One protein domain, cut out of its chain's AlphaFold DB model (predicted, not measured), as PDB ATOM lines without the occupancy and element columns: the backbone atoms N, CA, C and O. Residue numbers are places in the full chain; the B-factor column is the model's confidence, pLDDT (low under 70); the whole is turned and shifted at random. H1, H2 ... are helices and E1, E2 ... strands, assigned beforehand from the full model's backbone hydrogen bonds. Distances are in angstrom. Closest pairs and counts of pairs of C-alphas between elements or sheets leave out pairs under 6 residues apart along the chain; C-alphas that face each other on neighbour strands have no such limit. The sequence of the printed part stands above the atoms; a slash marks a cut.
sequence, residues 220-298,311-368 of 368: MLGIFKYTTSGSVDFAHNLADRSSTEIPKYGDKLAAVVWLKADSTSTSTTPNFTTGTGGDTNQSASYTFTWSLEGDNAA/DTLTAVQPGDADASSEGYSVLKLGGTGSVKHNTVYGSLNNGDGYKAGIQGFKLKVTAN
ATOM      1  N   MET A 220     104.150 181.475 214.617       94.69
ATOM      2  CA  MET A 220     105.411 182.145 214.326       94.69
ATOM      3  C   MET A 220     105.367 182.793 212.946       94.69
ATOM      4  O   MET A 220     104.741 182.271 212.028       94.69
ATOM      5  N   LEU A 221     106.094 183.897 212.799       94.44
ATOM      6  CA  LEU A 221     106.337 184.587 211.536       94.44
ATOM      7  C   LEU A 221     107.846 184.761 211.367       94.44
ATOM      8  O   LEU A 221     108.538 185.196 212.288       94.44
ATOM      9  N   GLY A 222     108.354 184.416 210.190       95.12
ATOM     10  CA  GLY A 222     109.775 184.481 209.873       95.12
ATOM     11  C   GLY A 222     110.026 185.024 208.476       95.12
ATOM     12  O   GLY A 222     109.134 185.024 207.624       95.12
ATOM     13  N   ILE A 223     111.257 185.480 208.258       95.12
ATOM     14  CA  ILE A 223     111.753 185.962 206.967       95.12
ATOM     15  C   ILE A 223     112.892 185.039 206.561       95.12
ATOM     16  O   ILE A 223     113.933 185.030 207.208       95.12
ATOM     17  N   PHE A 224     112.717 184.287 205.486       95.25
ATOM     18  CA  PHE A 224     113.669 183.272 205.041       95.25
ATOM     19  C   PHE A 224     114.262 183.632 203.693       95.25
ATOM     20  O   PHE A 224     113.623 184.301 202.883       95.25
ATOM     21  N   LYS A 225     115.479 183.170 203.424       92.56
ATOM     22  CA  LYS A 225     116.108 183.341 202.111       92.56
ATOM     23  C   LYS A 225     115.694 182.234 201.160       92.56
ATOM     24  O   LYS A 225     115.364 181.135 201.577       92.56
ATOM     25  N   TYR A 226     115.754 182.504 199.866       90.12
ATOM     26  CA  TYR A 226     115.744 181.459 198.853       90.12
ATOM     27  C   TYR A 226     117.162 180.940 198.600       90.12
ATOM     28  O   TYR A 226     118.118 181.705 198.483       90.12
ATOM     29  N   THR A 227     117.265 179.627 198.435       89.06
ATOM     30  CA  THR A 227     118.424 178.940 197.862       89.06
ATOM     31  C   THR A 227     118.657 179.365 196.411       89.06
ATOM     32  O   THR A 227     117.746 179.812 195.706       89.06
ATOM     33  N   THR A 228     119.871 179.137 195.904       84.44
ATOM     34  CA  THR A 228     120.205 179.363 194.486       84.44
ATOM     35  C   THR A 228     119.397 178.484 193.527       84.44
ATOM     36  O   THR A 228     119.258 178.829 192.358       84.44
ATOM     37  N   SER A 229     118.857 177.360 194.009       84.25
ATOM     38  CA  SER A 229     117.963 176.465 193.266       84.25
ATOM     39  C   SER A 229     116.501 176.920 193.245       84.25
ATOM     40  O   SER A 229     115.689 176.293 192.572       84.25
ATOM     41  N   GLY A 230     116.147 178.000 193.949       84.56
ATOM     42  CA  GLY A 230     114.801 178.577 193.908       84.56
ATOM     43  C   GLY A 230     113.815 178.030 194.944       84.56
ATOM     44  O   GLY A 230     112.626 178.325 194.843       84.56
ATOM     45  N   SER A 231     114.283 177.312 195.967       90.00
ATOM     46  CA  SER A 231     113.481 176.876 197.127       90.00
ATOM     47  C   SER A 231     113.755 177.747 198.353       90.00
ATOM     48  O   SER A 231     114.865 178.262 198.477       90.00
ATOM     49  N   VAL A 232     112.789 177.887 199.267       91.94
ATOM     50  CA  VAL A 232     113.002 178.577 200.553       91.94
ATOM     51  C   VAL A 232     113.975 177.775 201.420       91.94
ATOM     52  O   VAL A 232     113.846 176.559 201.544       91.94
ATOM     53  N   ASP A 233     114.949 178.464 201.998       93.94
ATOM     54  CA  ASP A 233     115.932 177.930 202.926       93.94
ATOM     55  C   ASP A 233     115.532 178.260 204.368       93.94
ATOM     56  O   ASP A 233     115.755 179.365 204.874       93.94
ATOM     57  N   PHE A 234     114.914 177.287 205.035       94.25
ATOM     58  CA  PHE A 234     114.427 177.456 206.402       94.25
ATOM     59  C   PHE A 234     115.539 177.514 207.452       94.25
ATOM     60  O   PHE A 234     115.262 177.908 208.581       94.25
ATOM     61  N   ALA A 235     116.789 177.179 207.110       91.69
ATOM     62  CA  ALA A 235     117.913 177.316 208.038       91.69
ATOM     63  C   ALA A 235     118.309 178.785 208.271       91.69
ATOM     64  O   ALA A 235     118.981 179.097 209.252       91.69
ATOM     65  N   HIS A 236     117.869 179.690 207.394       91.44
ATOM     66  CA  HIS A 236     118.279 181.091 207.368       91.44
ATOM     67  C   HIS A 236     117.106 182.029 207.688       91.44
ATOM     68  O   HIS A 236     116.626 182.760 206.818       91.44
ATOM     69  N   ASN A 237     116.632 182.014 208.942       94.50
ATOM     70  CA  ASN A 237     115.620 182.965 209.412       94.50
ATOM     71  C   ASN A 237     116.258 184.318 209.777       94.50
ATOM     72  O   ASN A 237     116.908 184.465 210.810       94.50
ATOM     73  N   LEU A 238     116.029 185.332 208.951       93.38
ATOM     74  CA  LEU A 238     116.487 186.707 209.156       93.38
ATOM     75  C   LEU A 238     115.684 187.464 210.224       93.38
ATOM     76  O   LEU A 238     116.136 188.503 210.697       93.38
ATOM     77  N   ALA A 239     114.498 186.974 210.598       91.94
ATOM     78  CA  ALA A 239     113.690 187.560 211.670       91.94
ATOM     79  C   ALA A 239     114.099 187.054 213.067       91.94
ATOM     80  O   ALA A 239     113.644 187.593 214.079       91.94
ATOM     81  N   ASP A 240     114.957 186.032 213.142       90.12
ATOM     82  CA  ASP A 240     115.534 185.581 214.403       90.12
ATOM     83  C   ASP A 240     116.472 186.660 214.964       90.12
ATOM     84  O   ASP A 240     117.424 187.087 214.310       90.12
ATOM     85  N   ARG A 241     116.234 187.082 216.210       84.19
ATOM     86  CA  ARG A 241     117.045 188.101 216.900       84.19
ATOM     87  C   ARG A 241     118.500 187.684 217.113       84.19
ATOM     88  O   ARG A 241     119.334 188.548 217.369       84.19
ATOM     89  N   SER A 242     118.792 186.388 217.058       85.62
ATOM     90  CA  SER A 242     120.146 185.844 217.142       85.62
ATOM     91  C   SER A 242     120.845 185.738 215.783       85.62
ATOM     92  O   SER A 242     122.051 185.492 215.739       85.62
ATOM     93  N   SER A 243     120.123 185.957 214.678       86.19
ATOM     94  CA  SER A 243     120.697 185.901 213.339       86.19
ATOM     95  C   SER A 243     121.708 187.025 213.130       86.19
ATOM     96  O   SER A 243     121.427 188.204 213.351       86.19
ATOM     97  N   THR A 244     122.901 186.658 212.666       86.50
ATOM     98  CA  THR A 244     123.931 187.607 212.218       86.50
ATOM     99  C   THR A 244     123.920 187.790 210.704       86.50
ATOM    100  O   THR A 244     124.792 188.466 210.153       86.50
ATOM    101  N   GLU A 245     122.999 187.131 210.000       89.00
ATOM    102  CA  GLU A 245     122.937 187.221 208.554       89.00
ATOM    103  C   GLU A 245     122.318 188.548 208.118       89.00
ATOM    104  O   GLU A 245     121.260 188.963 208.581       89.00
ATOM    105  N   ILE A 246     123.004 189.217 207.193       84.81
ATOM    106  CA  ILE A 246     122.597 190.518 206.674       84.81
ATOM    107  C   ILE A 246     121.984 190.297 205.287       84.81
ATOM    108  O   ILE A 246     122.707 189.814 204.403       84.81
ATOM    109  N   PRO A 247     120.704 190.656 205.060       84.69
ATOM    110  CA  PRO A 247     120.102 190.600 203.731       84.69
ATOM    111  C   PRO A 247     120.842 191.522 202.756       84.69
ATOM    112  O   PRO A 247     121.260 192.627 203.109       84.69
ATOM    113  N   LYS A 248     121.012 191.078 201.508       81.31
ATOM    114  CA  LYS A 248     121.770 191.804 200.476       81.31
ATOM    115  C   LYS A 248     120.936 192.043 199.226       81.31
ATOM    116  O   LYS A 248     120.036 191.284 198.889       81.31
ATOM    117  N   TYR A 249     121.306 193.079 198.476       78.12
ATOM    118  CA  TYR A 249     120.780 193.299 197.131       78.12
ATOM    119  C   TYR A 249     120.982 192.062 196.246       78.12
ATOM    120  O   TYR A 249     122.108 191.590 196.070       78.12
ATOM    121  N   GLY A 250     119.890 191.595 195.650       75.44
ATOM    122  CA  GLY A 250     119.786 190.370 194.866       75.44
ATOM    123  C   GLY A 250     119.140 189.212 195.624       75.44
ATOM    124  O   GLY A 250     118.680 188.279 194.966       75.44
ATOM    125  N   ASP A 251     119.061 189.269 196.959       83.19
ATOM    126  CA  ASP A 251     118.410 188.222 197.746       83.19
ATOM    127  C   ASP A 251     116.915 188.161 197.411       83.19
ATOM    128  O   ASP A 251     116.229 189.181 197.283       83.19
ATOM    129  N   LYS A 252     116.413 186.934 197.282       85.62
ATOM    130  CA  LYS A 252     114.987 186.630 197.228       85.62
ATOM    131  C   LYS A 252     114.597 186.084 198.599       85.62
ATOM    132  O   LYS A 252     115.250 185.169 199.098       85.62
ATOM    133  N   LEU A 253     113.578 186.672 199.205       89.56
ATOM    134  CA  LEU A 253     113.123 186.411 200.564       89.56
ATOM    135  C   LEU A 253     111.682 185.894 200.552       89.56
ATOM    136  O   LEU A 253     110.920 186.228 199.646       89.56
ATOM    137  N   ALA A 254     111.315 185.102 201.553       91.94
ATOM    138  CA  ALA A 254     109.964 184.615 201.803       91.94
ATOM    139  C   ALA A 254     109.527 184.998 203.218       91.94
ATOM    140  O   ALA A 254     110.253 184.731 204.176       91.94
ATOM    141  N   ALA A 255     108.333 185.565 203.358       92.56
ATOM    142  CA  ALA A 255     107.631 185.607 204.632       92.56
ATOM    143  C   ALA A 255     106.809 184.331 204.787       92.56
ATOM    144  O   ALA A 255     106.061 183.947 203.884       92.56
ATOM    145  N   VAL A 256     106.976 183.682 205.935       94.06
ATOM    146  CA  VAL A 256     106.374 182.380 206.222       94.06
ATOM    147  C   VAL A 256     105.741 182.434 207.601       94.06
ATOM    148  O   VAL A 256     106.408 182.807 208.569       94.06
ATOM    149  N   VAL A 257     104.468 182.047 207.678       93.12
ATOM    150  CA  VAL A 257     103.747 181.830 208.936       93.12
ATOM    151  C   VAL A 257     103.609 180.336 209.157       93.12
ATOM    152  O   VAL A 257     103.198 179.599 208.258       93.12
ATOM    153  N   TRP A 258     103.927 179.879 210.362       93.69
ATOM    154  CA  TRP A 258     103.720 178.490 210.746       93.69
ATOM    155  C   TRP A 258     103.201 178.371 212.169       93.69
ATOM    156  O   TRP A 258     103.431 179.233 213.017       93.69
ATOM    157  N   LEU A 259     102.490 177.278 212.417       92.75
ATOM    158  CA  LEU A 259     102.110 176.848 213.750       92.75
ATOM    159  C   LEU A 259     103.055 175.734 214.189       92.75
ATOM    160  O   LEU A 259     103.182 174.719 213.498       92.75
ATOM    161  N   LYS A 260     103.694 175.923 215.339       92.88
ATOM    162  CA  LYS A 260     104.590 174.927 215.921       92.88
ATOM    163  C   LYS A 260     103.819 173.709 216.405       92.88
ATOM    164  O   LYS A 260     102.848 173.856 217.146       92.88
ATOM    165  N   ALA A 261     104.284 172.519 216.040       89.75
ATOM    166  CA  ALA A 261     103.732 171.271 216.564       89.75
ATOM    167  C   ALA A 261     104.017 171.116 218.063       89.75
ATOM    168  O   ALA A 261     103.159 170.678 218.826       89.75
ATOM    169  N   ASP A 262     105.219 171.514 218.483       88.31
ATOM    170  CA  ASP A 262     105.607 171.611 219.884       88.31
ATOM    171  C   ASP A 262     105.635 173.081 220.321       88.31
ATOM    172  O   ASP A 262     106.586 173.823 220.052       88.31
ATOM    173  N   SER A 263     104.583 173.485 221.034       84.56
ATOM    174  CA  SER A 263     104.451 174.825 221.622       84.56
ATOM    175  C   SER A 263     105.580 175.200 222.594       84.56
ATOM    176  O   SER A 263     105.808 176.384 222.834       84.56
ATOM    177  N   THR A 264     106.313 174.221 223.137       87.38
ATOM    178  CA  THR A 264     107.413 174.443 224.091       87.38
ATOM    179  C   THR A 264     108.780 174.561 223.427       87.38
ATOM    180  O   THR A 264     109.735 175.020 224.059       87.38
ATOM    181  N   SER A 265     108.885 174.187 222.149       89.12
ATOM    182  CA  SER A 265     110.122 174.302 221.382       89.12
ATOM    183  C   SER A 265     110.631 175.745 221.411       89.12
ATOM    184  O   SER A 265     109.853 176.694 221.409       89.12
ATOM    185  N   THR A 266     111.943 175.952 221.383       88.94
ATOM    186  CA  THR A 266     112.538 177.288 221.204       88.94
ATOM    187  C   THR A 266     112.979 177.530 219.764       88.94
ATOM    188  O   THR A 266     113.597 178.554 219.487       88.94
ATOM    189  N   SER A 267     112.687 176.596 218.848       91.00
ATOM    190  CA  SER A 267     113.048 176.743 217.439       91.00
ATOM    191  C   SER A 267     112.403 177.989 216.838       91.00
ATOM    192  O   SER A 267     111.205 178.242 217.027       91.00
ATOM    193  N   THR A 268     113.216 178.740 216.101       91.44
ATOM    194  CA  THR A 268     112.835 179.901 215.291       91.44
ATOM    195  C   THR A 268     112.678 179.538 213.815       91.44
ATOM    196  O   THR A 268     112.379 180.410 213.004       91.44
ATOM    197  N   THR A 269     112.848 178.267 213.452       94.19
ATOM    198  CA  THR A 269     112.703 177.760 212.086       94.19
ATOM    199  C   THR A 269     111.605 176.693 212.030       94.19
ATOM    200  O   THR A 269     111.450 175.936 212.999       94.19
ATOM    201  N   PRO A 270     110.818 176.638 210.938       94.38
ATOM    202  CA  PRO A 270     109.769 175.642 210.784       94.38
ATOM    203  C   PRO A 270     110.339 174.261 210.459       94.38
ATOM    204  O   PRO A 270     111.295 174.126 209.692       94.38
ATOM    205  N   ASN A 271     109.682 173.223 210.969       92.69
ATOM    206  CA  ASN A 271     109.907 171.833 210.593       92.69
ATOM    207  C   ASN A 271     108.685 171.247 209.864       92.69
ATOM    208  O   ASN A 271     107.848 170.595 210.480       92.69
ATOM    209  N   PHE A 272     108.590 171.424 208.546       90.44
ATOM    210  CA  PHE A 272     107.466 170.917 207.738       90.44
ATOM    211  C   PHE A 272     107.572 169.426 207.356       90.44
ATOM    212  O   PHE A 272     107.073 169.010 206.309       90.44
ATOM    213  N   THR A 273     108.241 168.596 208.163       85.81
ATOM    214  CA  THR A 273     108.282 167.143 207.926       85.81
ATOM    215  C   THR A 273     106.884 166.539 207.983       85.81
ATOM    216  O   THR A 273     106.121 166.816 208.905       85.81
ATOM    217  N   THR A 274     106.556 165.668 207.030       74.50
ATOM    218  CA  THR A 274     105.263 164.983 206.999       74.50
ATOM    219  C   THR A 274     105.150 163.966 208.142       74.50
ATOM    220  O   THR A 274     106.045 163.151 208.355       74.50
ATOM    221  N   GLY A 275     104.032 163.995 208.874       68.44
ATOM    222  CA  GLY A 275     103.732 163.054 209.959       68.44
ATOM    223  C   GLY A 275     103.520 163.722 211.318       68.44
ATOM    224  O   GLY A 275     103.351 164.935 211.424       68.44
ATOM    225  N   THR A 276     103.495 162.913 212.379       69.44
ATOM    226  CA  THR A 276     103.332 163.395 213.756       69.44
ATOM    227  C   THR A 276     104.555 164.198 214.194       69.44
ATOM    228  O   THR A 276     105.660 163.657 214.220       69.44
ATOM    229  N   GLY A 277     104.349 165.462 214.572       80.06
ATOM    230  CA  GLY A 277     105.397 166.346 215.101       80.06
ATOM    231  C   GLY A 277     105.977 167.353 214.103       80.06
ATOM    232  O   GLY A 277     106.882 168.095 214.471       80.06
ATOM    233  N   GLY A 278     105.474 167.389 212.863       89.38
ATOM    234  CA  GLY A 278     105.782 168.457 211.912       89.38
ATOM    235  C   GLY A 278     104.952 169.713 212.169       89.38
ATOM    236  O   GLY A 278     103.757 169.626 212.454       89.38
ATOM    237  N   ASP A 279     105.582 170.875 212.043       92.75
ATOM    238  CA  ASP A 279     104.913 172.172 212.063       92.75
ATOM    239  C   ASP A 279     103.924 172.289 210.899       92.75
ATOM    240  O   ASP A 279     104.076 171.662 209.848       92.75
ATOM    241  N   THR A 280     102.908 173.133 211.060       90.12
ATOM    242  CA  THR A 280     101.903 173.372 210.017       90.12
ATOM    243  C   THR A 280     102.171 174.699 209.322       90.12
ATOM    244  O   THR A 280     102.192 175.743 209.977       90.12
ATOM    245  N   ASN A 281     102.339 174.684 207.997       90.88
ATOM    246  CA  ASN A 281     102.404 175.913 207.204       90.88
ATOM    247  C   ASN A 281     101.027 176.594 207.203       90.88
ATOM    248  O   ASN A 281     100.027 175.996 206.812       90.88
ATOM    249  N   GLN A 282     100.991 177.848 207.640       90.56
ATOM    250  CA  GLN A 282      99.784 178.669 207.739       90.56
ATOM    251  C   GLN A 282      99.822 179.859 206.771       90.56
ATOM    252  O   GLN A 282      98.895 180.655 206.744       90.56
ATOM    253  N   SER A 283     100.875 179.998 205.965       90.12
ATOM    254  CA  SER A 283     101.138 181.212 205.181       90.12
ATOM    255  C   SER A 283     100.010 181.569 204.213       90.12
ATOM    256  O   SER A 283      99.648 182.734 204.116       90.12
ATOM    257  N   ALA A 284      99.391 180.573 203.569       87.31
ATOM    258  CA  ALA A 284      98.260 180.780 202.657       87.31
ATOM    259  C   ALA A 284      97.006 181.367 203.335       87.31
ATOM    260  O   ALA A 284      96.086 181.812 202.653       87.31
ATOM    261  N   SER A 285      96.953 181.346 204.666       85.62
ATOM    262  CA  SER A 285      95.841 181.852 205.465       85.62
ATOM    263  C   SER A 285      96.025 183.308 205.906       85.62
ATOM    264  O   SER A 285      95.142 183.841 206.574       85.62
ATOM    265  N   TYR A 286      97.146 183.942 205.544       85.25
ATOM    266  CA  TYR A 286      97.467 185.325 205.891       85.25
ATOM    267  C   TYR A 286      97.729 186.167 204.646       85.25
ATOM    268  O   TYR A 286      98.199 185.696 203.609       85.25
ATOM    269  N   THR A 287      97.484 187.461 204.790       84.38
ATOM    270  CA  THR A 287      97.967 188.493 203.875       84.38
ATOM    271  C   THR A 287      99.211 189.150 204.459       84.38
ATOM    272  O   THR A 287      99.309 189.345 205.665       84.38
ATOM    273  N   PHE A 288     100.181 189.510 203.620       82.50
ATOM    274  CA  PHE A 288     101.462 190.040 204.089       82.50
ATOM    275  C   PHE A 288     101.668 191.474 203.632       82.50
ATOM    276  O   PHE A 288     101.385 191.826 202.489       82.50
ATOM    277  N   THR A 289     102.215 192.298 204.517       82.25
ATOM    278  CA  THR A 289     102.669 193.651 204.193       82.25
ATOM    279  C   THR A 289     104.136 193.785 204.561       82.25
ATOM    280  O   THR A 289     104.495 193.651 205.730       82.25
ATOM    281  N   TRP A 290     104.975 194.057 203.563       78.00
ATOM    282  CA  TRP A 290     106.388 194.370 203.760       78.00
ATOM    283  C   TRP A 290     106.574 195.871 203.953       78.00
ATOM    284  O   TRP A 290     106.004 196.683 203.220       78.00
ATOM    285  N   SER A 291     107.401 196.238 204.921       76.62
ATOM    286  CA  SER A 291     107.767 197.619 205.210       76.62
ATOM    287  C   SER A 291     109.227 197.717 205.637       76.62
ATOM    288  O   SER A 291     109.906 196.715 205.873       76.62
ATOM    289  N   LEU A 292     109.728 198.945 205.691       76.25
ATOM    290  CA  LEU A 292     111.054 199.253 206.209       76.25
ATOM    291  C   LEU A 292     110.906 199.899 207.585       76.25
ATOM    292  O   LEU A 292     109.983 200.678 207.813       76.25
ATOM    293  N   GLU A 293     111.803 199.552 208.501       75.31
ATOM    294  CA  GLU A 293     111.844 200.089 209.860       75.31
ATOM    295  C   GLU A 293     113.262 200.544 210.222       75.31
ATOM    296  O   GLU A 293     114.255 199.907 209.860       75.31
ATOM    297  N   GLY A 294     113.343 201.622 211.000       66.00
ATOM    298  CA  GLY A 294     114.586 202.200 211.503       66.00
ATOM    299  C   GLY A 294     115.073 203.391 210.684       66.00
ATOM    300  O   GLY A 294     114.622 203.627 209.569       66.00
ATOM    301  N   ASP A 295     116.008 204.138 211.264       57.06
ATOM    302  CA  ASP A 295     116.689 205.232 210.579       57.06
ATOM    303  C   ASP A 295     117.815 204.675 209.711       57.06
ATOM    304  O   ASP A 295     118.490 203.718 210.100       57.06
ATOM    305  N   ASN A 296     118.054 205.289 208.549       53.66
ATOM    306  CA  ASN A 296     119.211 204.969 207.721       53.66
ATOM    307  C   ASN A 296     120.496 205.192 208.541       53.66
ATOM    308  O   ASN A 296     120.975 206.315 208.686       53.66
ATOM    309  N   ALA A 297     121.046 204.113 209.099       43.84
ATOM    310  CA  ALA A 297     122.195 204.166 209.999       43.84
ATOM    311  C   ALA A 297     123.514 204.552 209.296       43.84
ATOM    312  O   ALA A 297     124.556 204.643 209.946       43.84
ATOM    313  N   ALA A 298     123.498 204.793 207.981       42.81
ATOM    314  CA  ALA A 298     124.642 205.274 207.223       42.81
ATOM    315  C   ALA A 298     124.509 206.779 206.916       42.81
ATOM    316  O   ALA A 298     123.991 207.169 205.877       42.81
ATOM    317  N   ASP A 311     109.925 206.985 209.524       39.53
ATOM    318  CA  ASP A 311     109.255 207.005 208.241       39.53
ATOM    319  C   ASP A 311     108.738 205.587 208.055       39.53
ATOM    320  O   ASP A 311     109.440 204.671 207.628       39.53
ATOM    321  N   THR A 312     107.514 205.364 208.529       41.44
ATOM    322  CA  THR A 312     106.834 204.089 208.367       41.44
ATOM    323  C   THR A 312     106.388 204.066 206.920       41.44
ATOM    324  O   THR A 312     105.242 204.393 206.603       41.44
ATOM    325  N   LEU A 313     107.317 203.752 206.015       45.72
ATOM    326  CA  LEU A 313     106.993 203.598 204.611       45.72
ATOM    327  C   LEU A 313     106.062 202.401 204.478       45.72
ATOM    328  O   LEU A 313     106.463 201.239 204.406       45.72
ATOM    329  N   THR A 314     104.777 202.724 204.452       43.19
ATOM    330  CA  THR A 314     103.680 201.799 204.202       43.19
ATOM    331  C   THR A 314     103.519 201.681 202.696       43.19
ATOM    332  O   THR A 314     102.509 202.065 202.127       43.19
ATOM    333  N   ALA A 315     104.587 201.260 202.030       38.12
ATOM    334  CA  ALA A 315     104.578 200.853 200.638       38.12
ATOM    335  C   ALA A 315     105.962 200.305 200.311       38.12
ATOM    336  O   ALA A 315     106.810 200.995 199.755       38.12
ATOM    337  N   VAL A 316     106.181 199.025 200.580       42.62
ATOM    338  CA  VAL A 316     106.734 198.238 199.490       42.62
ATOM    339  C   VAL A 316     105.496 197.605 198.859       42.62
ATOM    340  O   VAL A 316     104.892 196.700 199.420       42.62
ATOM    341  N   GLN A 317     105.034 198.164 197.741       46.59
ATOM    342  CA  GLN A 317     104.580 197.326 196.636       46.59
ATOM    343  C   GLN A 317     105.881 196.982 195.913       46.59
ATOM    344  O   GLN A 317     106.309 197.758 195.053       46.59
ATOM    345  N   PRO A 318     106.621 195.933 196.319       41.53
ATOM    346  CA  PRO A 318     107.763 195.535 195.529       41.53
ATOM    347  C   PRO A 318     107.145 194.880 194.304       41.53
ATOM    348  O   PRO A 318     106.307 193.991 194.450       41.53
ATOM    349  N   GLY A 319     107.508 195.348 193.111       36.44
ATOM    350  CA  GLY A 319     107.154 194.636 191.888       36.44
ATOM    351  C   GLY A 319     107.396 193.139 192.097       36.44
ATOM    352  O   GLY A 319     108.499 192.749 192.479       36.44
ATOM    353  N   ASP A 320     106.332 192.358 191.933       39.59
ATOM    354  CA  ASP A 320     106.282 190.905 192.103       39.59
ATOM    355  C   ASP A 320     106.407 190.394 193.552       39.59
ATOM    356  O   ASP A 320     107.277 189.580 193.876       39.59
ATOM    357  N   ALA A 321     105.475 190.776 194.434       46.25
ATOM    358  CA  ALA A 321     105.076 189.865 195.510       46.25
ATOM    359  C   ALA A 321     104.347 188.659 194.890       46.25
ATOM    360  O   ALA A 321     103.126 188.537 194.974       46.25
ATOM    361  N   ASP A 322     105.098 187.787 194.219       52.62
ATOM    362  CA  ASP A 322     104.574 186.521 193.729       52.62
ATOM    363  C   ASP A 322     104.202 185.671 194.942       52.62
ATOM    364  O   ASP A 322     105.050 185.343 195.777       52.62
ATOM    365  N   ALA A 323     102.929 185.295 195.043       59.34
ATOM    366  CA  ALA A 323     102.546 184.219 195.936       59.34
ATOM    367  C   ALA A 323     103.215 182.936 195.427       59.34
ATOM    368  O   ALA A 323     103.013 182.523 194.282       59.34
ATOM    369  N   SER A 324     104.038 182.303 196.261       72.31
ATOM    370  CA  SER A 324     104.496 180.944 195.950       72.31
ATOM    371  C   SER A 324     103.303 179.976 195.938       72.31
ATOM    372  O   SER A 324     102.254 180.272 196.512       72.31
ATOM    373  N   SER A 325     103.470 178.779 195.367       75.19
ATOM    374  CA  SER A 325     102.457 177.712 195.460       75.19
ATOM    375  C   SER A 325     102.094 177.336 196.904       75.19
ATOM    376  O   SER A 325     101.030 176.778 197.139       75.19
ATOM    377  N   GLU A 326     102.964 177.668 197.860       79.19
ATOM    378  CA  GLU A 326     102.816 177.403 199.296       79.19
ATOM    379  C   GLU A 326     102.196 178.581 200.073       79.19
ATOM    380  O   GLU A 326     102.124 178.553 201.305       79.19
ATOM    381  N   GLY A 327     101.794 179.656 199.383       84.31
ATOM    382  CA  GLY A 327     101.185 180.843 199.994       84.31
ATOM    383  C   GLY A 327     102.166 181.814 200.659       84.31
ATOM    384  O   GLY A 327     101.734 182.766 201.298       84.31
ATOM    385  N   TYR A 328     103.481 181.609 200.526       89.31
ATOM    386  CA  TYR A 328     104.479 182.576 201.009       89.31
ATOM    387  C   TYR A 328     104.400 183.892 200.243       89.31
ATOM    388  O   TYR A 328     104.269 183.883 199.016       89.31
ATOM    389  N   SER A 329     104.589 185.006 200.953       87.06
ATOM    390  CA  SER A 329     104.843 186.297 200.317       87.06
ATOM    391  C   SER A 329     106.324 186.429 199.992       87.06
ATOM    392  O   SER A 329     107.177 186.294 200.873       87.06
ATOM    393  N   VAL A 330     106.632 186.679 198.724       84.81
ATOM    394  CA  VAL A 330     108.004 186.776 198.233       84.81
ATOM    395  C   VAL A 330     108.421 188.237 198.099       84.81
ATOM    396  O   VAL A 330     107.673 189.060 197.585       84.81
ATOM    397  N   LEU A 331     109.644 188.554 198.517       82.38
ATOM    398  CA  LEU A 331     110.272 189.854 198.297       82.38
ATOM    399  C   LEU A 331     111.620 189.664 197.608       82.38
ATOM    400  O   LEU A 331     112.473 188.929 198.101       82.38
ATOM    401  N   LYS A 332     111.865 190.372 196.507       80.06
ATOM    402  CA  LYS A 332     113.200 190.456 195.907       80.06
ATOM    403  C   LYS A 332     113.852 191.789 196.254       80.06
ATOM    404  O   LYS A 332     113.318 192.851 195.948       80.06
ATOM    405  N   LEU A 333     115.034 191.744 196.865       78.12
ATOM    406  CA  LEU A 333     115.775 192.949 197.216       78.12
ATOM    407  C   LEU A 333     116.499 193.514 195.987       78.12
ATOM    408  O   LEU A 333     117.552 193.020 195.590       78.12
ATOM    409  N   GLY A 334     115.970 194.588 195.400       69.88
ATOM    410  CA  GLY A 334     116.573 195.276 194.248       69.88
ATOM    411  C   GLY A 334     115.941 194.919 192.898       69.88
ATOM    412  O   GLY A 334     114.917 194.251 192.835       69.88
ATOM    413  N   GLY A 335     116.535 195.413 191.806       59.19
ATOM    414  CA  GLY A 335     115.974 195.289 190.454       59.19
ATOM    415  C   GLY A 335     116.054 193.890 189.820       59.19
ATOM    416  O   GLY A 335     116.837 193.027 190.221       59.19
ATOM    417  N   THR A 336     115.247 193.676 188.778       52.72
ATOM    418  CA  THR A 336     115.135 192.416 188.016       52.72
ATOM    419  C   THR A 336     116.105 192.300 186.828       52.72
ATOM    420  O   THR A 336     116.168 191.238 186.214       52.72
ATOM    421  N   GLY A 337     116.890 193.340 186.521       53.28
ATOM    422  CA  GLY A 337     117.831 193.375 185.391       53.28
ATOM    423  C   GLY A 337     119.305 193.125 185.747       53.28
ATOM    424  O   GLY A 337     119.690 193.047 186.910       53.28
ATOM    425  N   SER A 338     120.159 193.061 184.718       49.66
ATOM    426  CA  SER A 338     121.624 192.898 184.799       49.66
ATOM    427  C   SER A 338     122.369 194.100 185.401       49.66
ATOM    428  O   SER A 338     123.580 194.036 185.609       49.66
ATOM    429  N   VAL A 339     121.650 195.176 185.737       47.88
ATOM    430  CA  VAL A 339     122.183 196.349 186.428       47.88
ATOM    431  C   VAL A 339     121.462 196.487 187.767       47.88
ATOM    432  O   VAL A 339     120.236 196.586 187.807       47.88
ATOM    433  N   LYS A 340     122.224 196.475 188.870       51.69
ATOM    434  CA  LYS A 340     121.742 196.527 190.267       51.69
ATOM    435  C   LYS A 340     121.193 197.912 190.646       51.69
ATOM    436  O   LYS A 340     121.613 198.490 191.645       51.69
ATOM    437  N   HIS A 341     120.320 198.490 189.828       52.34
ATOM    438  CA  HIS A 341     119.751 199.796 190.115       52.34
ATOM    439  C   HIS A 341     118.537 199.713 191.030       52.34
ATOM    440  O   HIS A 341     117.780 198.747 191.095       52.34
ATOM    441  N   ASN A 342     118.405 200.815 191.737       55.00
ATOM    442  CA  ASN A 342     117.553 201.088 192.863       55.00
ATOM    443  C   ASN A 342     116.178 201.649 192.443       55.00
ATOM    444  O   ASN A 342     115.502 202.345 193.193       55.00
ATOM    445  N   THR A 343     115.786 201.386 191.196       56.28
ATOM    446  CA  THR A 343     114.597 201.962 190.554       56.28
ATOM    447  C   THR A 343     113.303 201.548 191.244       56.28
ATOM    448  O   THR A 343     112.373 202.341 191.277       56.28
ATOM    449  N   VAL A 344     113.276 200.354 191.850       59.72
ATOM    450  CA  VAL A 344     112.155 199.854 192.666       59.72
ATOM    451  C   VAL A 344     111.884 200.761 193.871       59.72
ATOM    452  O   VAL A 344     110.739 200.931 194.265       59.72
ATOM    453  N   TYR A 345     112.930 201.365 194.438       64.56
ATOM    454  CA  TYR A 345     112.833 202.172 195.654       64.56
ATOM    455  C   TYR A 345     112.854 203.681 195.377       64.56
ATOM    456  O   TYR A 345     112.410 204.466 196.210       64.56
ATOM    457  N   GLY A 346     113.330 204.100 194.200       58.97
ATOM    458  CA  GLY A 346     113.375 205.507 193.791       58.97
ATOM    459  C   GLY A 346     112.001 206.138 193.531       58.97
ATOM    460  O   GLY A 346     111.889 207.357 193.570       58.97
ATOM    461  N   SER A 347     110.961 205.335 193.285       59.25
ATOM    462  CA  SER A 347     109.570 205.794 193.146       59.25
ATOM    463  C   SER A 347     108.801 205.853 194.470       59.25
ATOM    464  O   SER A 347     107.683 206.366 194.504       59.25
ATOM    465  N   LEU A 348     109.377 205.330 195.557       62.78
ATOM    466  CA  LEU A 348     108.795 205.424 196.895       62.78
ATOM    467  C   LEU A 348     108.886 206.869 197.417       62.78
ATOM    468  O   LEU A 348     109.501 207.713 196.773       62.78
ATOM    469  N   ASN A 349     108.247 207.187 198.548       61.56
ATOM    470  CA  ASN A 349     108.234 208.544 199.123       61.56
ATOM    471  C   ASN A 349     107.871 209.652 198.101       61.56
ATOM    472  O   ASN A 349     108.640 210.580 197.860       61.56
ATOM    473  N   ASN A 350     106.718 209.513 197.435       59.72
ATOM    474  CA  ASN A 350     106.195 210.488 196.464       59.72
ATOM    475  C   ASN A 350     107.145 210.843 195.294       59.72
ATOM    476  O   ASN A 350     107.045 211.929 194.728       59.72
ATOM    477  N   GLY A 351     108.041 209.931 194.895       56.16
ATOM    478  CA  GLY A 351     108.975 210.145 193.779       56.16
ATOM    479  C   GLY A 351     110.315 210.785 194.168       56.16
ATOM    480  O   GLY A 351     111.203 210.886 193.320       56.16
ATOM    481  N   ASP A 352     110.495 211.129 195.446       55.62
ATOM    482  CA  ASP A 352     111.782 211.497 196.055       55.62
ATOM    483  C   ASP A 352     112.441 210.313 196.782       55.62
ATOM    484  O   ASP A 352     113.341 210.485 197.607       55.62
ATOM    485  N   GLY A 353     111.994 209.095 196.464       60.72
ATOM    486  CA  GLY A 353     112.366 207.846 197.115       60.72
ATOM    487  C   GLY A 353     113.856 207.592 197.183       60.72
ATOM    488  O   GLY A 353     114.652 208.193 196.465       60.72
ATOM    489  N   TYR A 354     114.236 206.665 198.061       62.44
ATOM    490  CA  TYR A 354     115.614 206.326 198.389       62.44
ATOM    491  C   TYR A 354     116.476 206.120 197.141       62.44
ATOM    492  O   TYR A 354     116.528 205.010 196.637       62.44
ATOM    493  N   LYS A 355     117.170 207.156 196.636       55.28
ATOM    494  CA  LYS A 355     117.939 207.116 195.368       55.28
ATOM    495  C   LYS A 355     119.234 206.306 195.480       55.28
ATOM    496  O   LYS A 355     119.676 205.730 194.484       55.28
ATOM    497  N   ALA A 356     119.786 206.197 196.691       55.31
ATOM    498  CA  ALA A 356     120.934 205.343 197.029       55.31
ATOM    499  C   ALA A 356     120.535 203.907 197.415       55.31
ATOM    500  O   ALA A 356     121.268 202.961 197.117       55.31
ATOM    501  N   GLY A 357     119.346 203.762 198.003       64.75
ATOM    502  CA  GLY A 357     118.674 202.495 198.233       64.75
ATOM    503  C   GLY A 357     118.203 202.325 199.652       64.75
ATOM    504  O   GLY A 357     118.170 203.280 200.417       64.75
ATOM    505  N   ILE A 358     117.794 201.108 199.984       69.31
ATOM    506  CA  ILE A 358     117.251 200.767 201.298       69.31
ATOM    507  C   ILE A 358     118.347 200.269 202.252       69.31
ATOM    508  O   ILE A 358     118.051 199.631 203.260       69.31
ATOM    509  N   GLN A 359     119.628 200.515 201.937       71.75
ATOM    510  CA  GLN A 359     120.724 200.221 202.863       71.75
ATOM    511  C   GLN A 359     120.515 201.002 204.168       71.75
ATOM    512  O   GLN A 359     120.120 202.162 204.142       71.75
ATOM    513  N   GLY A 360     120.797 200.363 205.305       69.12
ATOM    514  CA  GLY A 360     120.637 200.972 206.630       69.12
ATOM    515  C   GLY A 360     119.259 200.761 207.265       69.12
ATOM    516  O   GLY A 360     119.158 200.887 208.480       69.12
ATOM    517  N   PHE A 361     118.244 200.362 206.493       75.62
ATOM    518  CA  PHE A 361     116.927 199.997 207.018       75.62
ATOM    519  C   PHE A 361     116.854 198.524 207.420       75.62
ATOM    520  O   PHE A 361     117.516 197.660 206.834       75.62
ATOM    521  N   LYS A 362     115.998 198.221 208.397       80.69
ATOM    522  CA  LYS A 362     115.557 196.858 208.692       80.69
ATOM    523  C   LYS A 362     114.323 196.539 207.865       80.69
ATOM    524  O   LYS A 362     113.470 197.394 207.644       80.69
ATOM    525  N   LEU A 363     114.221 195.288 207.442       82.94
ATOM    526  CA  LEU A 363     113.023 194.783 206.797       82.94
ATOM    527  C   LEU A 363     112.026 194.328 207.862       82.94
ATOM    528  O   LEU A 363     112.385 193.574 208.767       82.94
ATOM    529  N   LYS A 364     110.778 194.762 207.728       84.81
ATOM    530  CA  LYS A 364     109.657 194.354 208.567       84.81
ATOM    531  C   LYS A 364     108.598 193.690 207.696       84.81
ATOM    532  O   LYS A 364     108.359 194.102 206.563       84.81
ATOM    533  N   VAL A 365     107.957 192.663 208.240       85.50
ATOM    534  CA  VAL A 365     106.767 192.061 207.644       85.50
ATOM    535  C   VAL A 365     105.681 191.932 208.699       85.50
ATOM    536  O   VAL A 365     105.951 191.526 209.829       85.50
ATOM    537  N   THR A 366     104.463 192.289 208.316       85.31
ATOM    538  CA  THR A 366     103.247 192.067 209.098       85.31
ATOM    539  C   THR A 366     102.390 191.042 208.366       85.31
ATOM    540  O   THR A 366     102.207 191.165 207.154       85.31
ATOM    541  N   ALA A 367     101.874 190.049 209.092       86.50
ATOM    542  CA  ALA A 367     100.870 189.109 208.603       86.50
ATOM    543  C   ALA A 367      99.498 189.512 209.171       86.50
ATOM    544  O   ALA A 367      99.399 189.741 210.376       86.50
ATOM    545  N   ASN A 368      98.477 189.631 208.316       80.94
ATOM    546  CA  ASN A 368      97.111 190.038 208.671       80.94
ATOM    547  C   ASN A 368      96.070 189.047 208.191       80.94
ATOM    548  O   ASN A 368      96.293 188.364 207.164       80.94
TER     549      ASN A 368
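This is residues 220 to 298 and 311 to 368 of the 368 residues of an uncharacterized protein of Gilliamella apicola (UniProt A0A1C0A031). With little regular structure, the domain is a small sandwich, the twisted sheet E2 E1 E3 E5 face to face with the strand pair E4 E6, strands crossed at 60 degrees; long loops make both ends. The printed part has 137 residues, 41 in named elements, in the order E1 E2 E3 E4 E5 H1 E6. Both sheets are antiparallel and the class is mostly strand. It is compact, radius of gyration of the C-alphas 15.7 A, spanning 51 by 28 by 26 A.

E1, residues 220 to 226, and E2, residues 232 to 237, form a hairpin, with N 233 and O 225 within hydrogen-bond range at 2.7 A. E3, residues 252 to 259, is antiparallel to E1, N 222 to O 256 being 3.0 A, and to E5, residues 329 to 332, N 253 to O 331 being 2.7 A. E4, residues 288 to 293, is antiparallel to E6, residues 362 to 367, N 291 to O 364 being 2.9 A. The closest C-alphas of E4 and E5 are Phe 288 and Ser 329, 6.3 A. H1, residues 343 to 346, is not on the four-strand sheet and is too short for an O i to N i+4 pair.

E1 begins at C-alpha 220 (105.411, 182.145, 214.326) and E6 ends at C-alpha 367 (100.870, 189.109, 208.603). E3 is 23.1 A long, E1 18.6 A.

Residues 299 to 310 are not printed, a 15.5 A gap between C-alphas 298 and 311. The links E2 to E3, E3 to E4 and H1 to E6 are long. Mean pLDDT of the printed part is 75.9, with 46 residues under 70, among them 334 to 358.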